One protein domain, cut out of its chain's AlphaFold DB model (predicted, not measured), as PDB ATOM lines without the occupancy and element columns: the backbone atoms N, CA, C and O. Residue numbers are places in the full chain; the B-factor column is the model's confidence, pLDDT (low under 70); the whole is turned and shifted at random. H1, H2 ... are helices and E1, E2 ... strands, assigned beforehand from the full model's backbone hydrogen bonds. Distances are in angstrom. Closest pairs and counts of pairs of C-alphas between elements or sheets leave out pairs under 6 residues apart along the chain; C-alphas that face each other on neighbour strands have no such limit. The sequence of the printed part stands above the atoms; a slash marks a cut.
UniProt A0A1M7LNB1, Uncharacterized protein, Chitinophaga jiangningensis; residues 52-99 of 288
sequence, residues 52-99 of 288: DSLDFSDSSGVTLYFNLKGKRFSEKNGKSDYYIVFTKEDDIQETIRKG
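AT A GLANCE: This is residues 52 to 99 of the 288 residues of an uncharacterized protein of Chitinophaga jiangningensis (UniProt A0A1M7LNB1). A small three-stranded sheet, with E1 in the middle between E2 and E3, has a short helix, H1, at one end of the long axis and a loose tail, residues 52 to 60, leading away at the other. E1 and E2 form a hairpin, and the chain then passes to the other side of E1 to lay E3 along it. The printed part has 48 residues, with three named strands and then one named helix; the sheet order is E2, E1, E3, mixed. The class is mixed, helices and strands, with under half of the residues in named elements. The whole is loose, with a radius of gyration of the C-alphas of 12.1 A and spans of 34 by 23 by 16 A.

HOW THE PARTS SIT: Start at E1, residues 62 to 67, the inner strand. Beside it find E2, residues 72 to 76, antiparallel at 155 degrees, with N 63 and O 75 within hydrogen-bond range at 2.8 A. On the other side of E1 is E3, residues 82 to 85, parallel at 27 degrees, with N 83 and O 64 at 2.8 A. The edge strands E2 and E3 are apart. H1, residues 93 to 97, is on the sheet but only grazes it, with its residues 93 to 96; the closest C-alphas of E3 and H1 are those of Val 85 and Ile 96, 6.8 A apart. In H1 every O i to N i+4 pair is within hydrogen-bond range.

IN THESE COORDINATES: Find C-alpha 62 at (93.675, -64.703, 47.918); from there E1 runs 16.4 A to Asn 67. E2 runs 13.6 A from Arg 72 to Lys 76, and E3 9.7 A from Tyr 82 to Val 85. H1 covers 6.2 A from Gln 93 and ends at C-alpha 97, (80.818, -76.431, 41.687).

THE WHOLE: Look to Asp 52 and Glu 94 for the two C-alphas farthest apart, 37.7 A. The printed part has no cut. The links E1 to E2 and E2 to E3 are tight, and E3 to H1 is short. The mean pLDDT of the printed part is 81.8, and residues 52 to 60 are under 70.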
ATOM      1  N   ASP A  52     114.337 -67.595  37.154       36.22
ATOM      2  CA  ASP A  52     115.286 -66.673  37.770       36.22
ATOM      3  C   ASP A  52     114.636 -65.286  37.928       36.22
ATOM      4  O   ASP A  52     114.621 -64.466  37.011       36.22
ATOM      5  N   SER A  53     114.098 -65.052  39.131       40.31
ATOM      6  CA  SER A  53     113.577 -63.795  39.711       40.31
ATOM      7  C   SER A  53     112.061 -63.625  39.898       40.31
ATOM      8  O   SER A  53     111.561 -62.500  39.874       40.31
ATOM      9  N   LEU A  54     111.309 -64.685  40.208       37.81
ATOM     10  CA  LEU A  54     109.985 -64.495  40.817       37.81
ATOM     11  C   LEU A  54     109.913 -65.192  42.174       37.81
ATOM     12  O   LEU A  54     109.780 -66.404  42.267       37.81
ATOM     13  N   ASP A  55     110.026 -64.387  43.227       37.66
ATOM     14  CA  ASP A  55     109.731 -64.760  44.606       37.66
ATOM     15  C   ASP A  55     108.321 -65.392  44.673       37.66
ATOM     16  O   ASP A  55     107.307 -64.728  44.438       37.66
ATOM     17  N   PHE A  56     108.259 -66.710  44.897       41.31
ATOM     18  CA  PHE A  56     107.047 -67.543  44.808       41.31
ATOM     19  C   PHE A  56     106.112 -67.418  46.024       41.31
ATOM     20  O   PHE A  56     105.141 -68.161  46.156       41.31
ATOM     21  N   SER A  57     106.360 -66.455  46.905       40.12
ATOM     22  CA  SER A  57     105.541 -66.183  48.082       40.12
ATOM     23  C   SER A  57     104.579 -65.016  47.823       40.12
ATOM     24  O   SER A  57     104.669 -63.960  48.449       40.12
ATOM     25  N   ASP A  58     103.601 -65.193  46.930       47.97
ATOM     26  CA  ASP A  58     102.410 -64.331  46.945       47.97
ATOM     27  C   ASP A  58     101.520 -64.802  48.107       47.97
ATOM     28  O   ASP A  58     100.520 -65.493  47.929       47.97
ATOM     29  N   SER A  59     101.932 -64.503  49.342       52.78
ATOM     30  CA  SER A  59     101.238 -64.859  50.588       52.78
ATOM     31  C   SER A  59      99.988 -63.997  50.818       52.78
ATOM     32  O   SER A  59      99.652 -63.654  51.952       52.78
ATOM     33  N   SER A  60      99.312 -63.582  49.744       64.44
ATOM     34  CA  SER A  60      98.156 -62.686  49.802       64.44
ATOM     35  C   SER A  60      96.911 -63.360  50.389       64.44
ATOM     36  O   SER A  60      95.964 -62.662  50.758       64.44
ATOM     37  N   GLY A  61      96.907 -64.695  50.519       83.88
ATOM     38  CA  GLY A  61      95.766 -65.453  51.040       83.88
ATOM     39  C   GLY A  61      94.507 -65.243  50.196       83.88
ATOM     40  O   GLY A  61      93.387 -65.259  50.722       83.88
ATOM     41  N   VAL A  62      94.711 -64.963  48.907       87.69
ATOM     42  CA  VAL A  62      93.675 -64.703  47.918       87.69
ATOM     43  C   VAL A  62      93.772 -65.742  46.811       87.69
ATOM     44  O   VAL A  62      94.785 -65.850  46.124       87.69
ATOM     45  N   THR A  63      92.669 -66.444  46.586       90.69
ATOM     46  CA  THR A  63      92.483 -67.277  45.403       90.69
ATOM     47  C   THR A  63      92.021 -66.407  44.239       90.69
ATOM     48  O   THR A  63      91.108 -65.591  44.393       90.69
ATOM     49  N   LEU A  64      92.639 -66.570  43.071       92.62
ATOM     50  CA  LEU A  64      92.276 -65.860  41.846       92.62
ATOM     51  C   LEU A  64      91.632 -66.807  40.840       92.62
ATOM     52  O   LEU A  64      92.167 -67.867  40.539       92.62
ATOM     53  N   TYR A  65      90.527 -66.373  40.247       93.00
ATOM     54  CA  TYR A  65      89.822 -67.102  39.200       93.00
ATOM     55  C   TYR A  65      89.856 -66.299  37.902       93.00
ATOM     56  O   TYR A  65      89.645 -65.085  37.913       93.00
ATOM     57  N   PHE A  66      90.078 -66.967  36.778       93.94
ATOM     58  CA  PHE A  66      90.039 -66.386  35.441       93.94
ATOM     59  C   PHE A  66      89.043 -67.164  34.592       93.94
ATOM     60  O   PHE A  66      89.202 -68.367  34.410       93.94
ATOM     61  N   ASN A  67      88.018 -66.497  34.066       92.62
ATOM     62  CA  ASN A  67      87.101 -67.132  33.118       92.62
ATOM     63  C   ASN A  67      87.706 -67.160  31.696       92.62
ATOM     64  O   ASN A  67      88.766 -66.578  31.445       92.62
ATOM     65  N   LEU A  68      87.020 -67.774  30.730       90.81
ATOM     66  CA  LEU A  68      87.511 -67.908  29.349       90.81
ATOM     67  C   LEU A  68      87.612 -66.571  28.587       90.81
ATOM     68  O   LEU A  68      88.324 -66.479  27.587       90.81
ATOM     69  N   LYS A  69      86.955 -65.506  29.072       88.88
ATOM     70  CA  LYS A  69      87.136 -64.129  28.569       88.88
ATOM     71  C   LYS A  69      88.387 -63.451  29.153       88.88
ATOM     72  O   LYS A  69      88.753 -62.363  28.721       88.88
ATOM     73  N   GLY A  70      89.055 -64.074  30.126       87.06
ATOM     74  CA  GLY A  70      90.176 -63.497  30.869       87.06
ATOM     75  C   GLY A  70      89.758 -62.506  31.957       87.06
ATOM     76  O   GLY A  70      90.615 -61.789  32.491       87.06
ATOM     77  N   LYS A  71      88.465 -62.453  32.304       91.62
ATOM     78  CA  LYS A  71      87.974 -61.665  33.439       91.62
ATOM     79  C   LYS A  71      88.442 -62.321  34.733       91.62
ATOM     80  O   LYS A  71      88.334 -63.537  34.885       91.62
ATOM     81  N   ARG A  72      88.981 -61.506  35.641       92.62
ATOM     82  CA  ARG A  72      89.526 -61.942  36.930       92.62
ATOM     83  C   ARG A  72      88.491 -61.771  38.038       92.62
ATOM     84  O   ARG A  72      87.932 -60.685  38.175       92.62
ATOM     85  N   PHE A  73      88.343 -62.792  38.869       92.06
ATOM     86  CA  PHE A  73      87.614 -62.778  40.134       92.06
ATOM     87  C   PHE A  73      88.579 -63.165  41.253       92.06
ATOM     88  O   PHE A  73      89.623 -63.767  40.999       92.06
ATOM     89  N   SER A  74      88.265 -62.796  42.487       91.94
ATOM     90  CA  SER A  74      89.145 -63.036  43.629       91.94
ATOM     91  C   SER A  74      88.339 -63.375  44.867       91.94
ATOM     92  O   SER A  74      87.316 -62.741  45.117       91.94
ATOM     93  N   GLU A  75      88.846 -64.298  45.669       88.75
ATOM     94  CA  GLU A  75      88.251 -64.699  46.937       88.75
ATOM     95  C   GLU A  75      89.325 -64.731  48.022       88.75
ATOM     96  O   GLU A  75      90.374 -65.350  47.855       88.75
ATOM     97  N   LYS A  76      89.067 -64.064  49.151       90.75
ATOM     98  CA  LYS A  76      89.967 -64.092  50.304       90.75
ATOM     99  C   LYS A  76      89.633 -65.304  51.169       90.75
ATOM    100  O   LYS A  76      88.666 -65.272  51.923       90.75
ATOM    101  N   ASN A  77      90.441 -66.352  51.065       85.00
ATOM    102  CA  ASN A  77      90.216 -67.628  51.753       85.00
ATOM    103  C   ASN A  77      91.481 -68.184  52.437       85.00
ATOM    104  O   ASN A  77      91.485 -69.324  52.894       85.00
ATOM    105  N   GLY A  78      92.556 -67.391  52.516       84.88
ATOM    106  CA  GLY A  78      93.818 -67.797  53.138       84.88
ATOM    107  C   GLY A  78      94.688 -68.706  52.266       84.88
ATOM    108  O   GLY A  78      95.744 -69.132  52.722       84.88
ATOM    109  N   LYS A  79      94.277 -68.979  51.022       86.06
ATOM    110  CA  LYS A  79      95.042 -69.741  50.026       86.06
ATOM    111  C   LYS A  79      95.506 -68.839  48.892       86.06
ATOM    112  O   LYS A  79      94.864 -67.829  48.625       86.06
ATOM    113  N   SER A  80      96.564 -69.243  48.202       87.50
ATOM    114  CA  SER A  80      97.115 -68.536  47.038       87.50
ATOM    115  C   SER A  80      97.010 -69.403  45.783       87.50
ATOM    116  O   SER A  80      98.011 -69.731  45.151       87.50
ATOM    117  N   ASP A  81      95.783 -69.816  45.465       88.94
ATOM    118  CA  ASP A  81      95.480 -70.662  44.312       88.94
ATOM    119  C   ASP A  81      95.053 -69.831  43.090       88.94
ATOM    120  O   ASP A  81      94.446 -68.761  43.208       88.94
ATOM    121  N   TYR A  82      95.320 -70.353  41.899       91.69
ATOM    122  CA  TYR A  82      94.928 -69.784  40.616       91.69
ATOM    123  C   TYR A  82      94.052 -70.777  39.856       91.69
ATOM    124  O   TYR A  82      94.448 -71.912  39.604       91.69
ATOM    125  N   TYR A  83      92.873 -70.334  39.436       93.31
ATOM    126  CA  TYR A  83      91.908 -71.148  38.711       93.31
ATOM    127  C   TYR A  83      91.674 -70.578  37.313       93.31
ATOM    128  O   TYR A  83      91.395 -69.388  37.168       93.31
ATOM    129  N   ILE A  84      91.709 -71.428  36.287       95.56
ATOM    130  CA  ILE A  84      91.124 -71.119  34.976       95.56
ATOM    131  C   ILE A  84      89.775 -71.830  34.907       95.56
ATOM    132  O   ILE A  84      89.733 -73.056  34.888       95.56
ATOM    133  N   VAL A  85      88.680 -71.072  34.897       95.12
ATOM    134  CA  VAL A  85      87.306 -71.586  34.967       95.12
ATOM    135  C   VAL A  85      86.694 -71.640  33.570       95.12
ATOM    136  O   VAL A  85      86.709 -70.647  32.835       95.12
ATOM    137  N   PHE A  86      86.126 -72.788  33.205       94.44
ATOM    138  CA  PHE A  86      85.637 -73.078  31.856       94.44
ATOM    139  C   PHE A  86      84.249 -72.498  31.573       94.44
ATOM    140  O   PHE A  86      83.307 -73.205  31.234       94.44
ATOM    141  N   THR A  87      84.121 -71.183  31.705       92.12
ATOM    142  CA  THR A  87      82.905 -70.450  31.358       92.12
ATOM    143  C   THR A  87      83.233 -69.117  30.702       92.12
ATOM    144  O   THR A  87      84.277 -68.513  30.952       92.12
ATOM    145  N   LYS A  88      82.334 -68.647  29.838       89.31
ATOM    146  CA  LYS A  88      82.352 -67.281  29.295       89.31
ATOM    147  C   LYS A  88      81.481 -66.334  30.127       89.31
ATOM    148  O   LYS A  88      81.508 -65.127  29.876       89.31
ATOM    149  N   GLU A  89      80.739 -66.860  31.092       91.12
ATOM    150  CA  GLU A  89      79.833 -66.091  31.934       91.12
ATOM    151  C   GLU A  89      80.568 -65.349  33.052       91.12
ATOM    152  O   GLU A  89      81.726 -65.633  33.388       91.12
ATOM    153  N   ASP A  90      79.879 -64.347  33.593       88.31
ATOM    154  CA  ASP A  90      80.357 -63.563  34.729       88.31
ATOM    155  C   ASP A  90      80.098 -64.260  36.069       88.31
ATOM    156  O   ASP A  90      80.862 -64.061  37.012       88.31
ATOM    157  N   ASP A  91      79.059 -65.092  36.153       90.38
ATOM    158  CA  ASP A  91      78.849 -65.978  37.293       90.38
ATOM    159  C   ASP A  91      79.612 -67.291  37.078       90.38
ATOM    160  O   ASP A  91      79.258 -68.126  36.245       90.38
ATOM    161  N   ILE A  92      80.697 -67.448  37.831       92.12
ATOM    162  CA  ILE A  92      81.602 -68.595  37.740       92.12
ATOM    163  C   ILE A  92      81.266 -69.713  38.739       92.12
ATOM    164  O   ILE A  92      81.857 -70.791  38.662       92.12
ATOM    165  N   GLN A  93      80.341 -69.487  39.678       91.44
ATOM    166  CA  GLN A  93      80.150 -70.365  40.839       91.44
ATOM    167  C   GLN A  93      79.595 -71.736  40.459       91.44
ATOM    168  O   GLN A  93      80.043 -72.758  40.978       91.44
ATOM    169  N   GLU A  94      78.654 -71.776  39.514       91.00
ATOM    170  CA  GLU A  94      78.112 -73.035  38.996       91.00
ATOM    171  C   GLU A  94      79.205 -73.882  38.335       91.00
ATOM    172  O   GLU A  94      79.336 -75.075  38.601       91.00
ATOM    173  N   THR A  95      80.047 -73.248  37.516       92.06
ATOM    174  CA  THR A  95      81.130 -73.923  36.785       92.06
ATOM    175  C   THR A  95      82.195 -74.466  37.742       92.06
ATOM    176  O   THR A  95      82.688 -75.580  37.562       92.06
ATOM    177  N   ILE A  96      82.506 -73.720  38.809       90.44
ATOM    178  CA  ILE A  96      83.391 -74.181  39.886       90.44
ATOM    179  C   ILE A  96      82.786 -75.387  40.609       90.44
ATOM    180  O   ILE A  96      83.483 -76.383  40.801       90.44
ATOM    181  N   ARG A  97      81.496 -75.339  40.969       90.25
ATOM    182  CA  ARG A  97      80.818 -76.431  41.687       90.25
ATOM    183  C   ARG A  97      80.781 -77.726  40.880       90.25
ATOM    184  O   ARG A  97      80.972 -78.795  41.451       90.25
ATOM    185  N   LYS A  98      80.588 -77.624  39.561       88.00
ATOM    186  CA  LYS A  98      80.673 -78.760  38.629       88.00
ATOM    187  C   LYS A  98      82.097 -79.305  38.456       88.00
ATOM    188  O   LYS A  98      82.273 -80.384  37.907       88.00
ATOM    189  N   GLY A  99      83.119 -78.590  38.930       90.62
ATOM    190  CA  GLY A  99      84.511 -79.009  38.797       90.62
ATOM    191  C   GLY A  99      85.116 -78.698  37.428       90.62
ATOM    192  O   GLY A  99      86.089 -79.341  37.047       90.62
TER     193      GLY A  99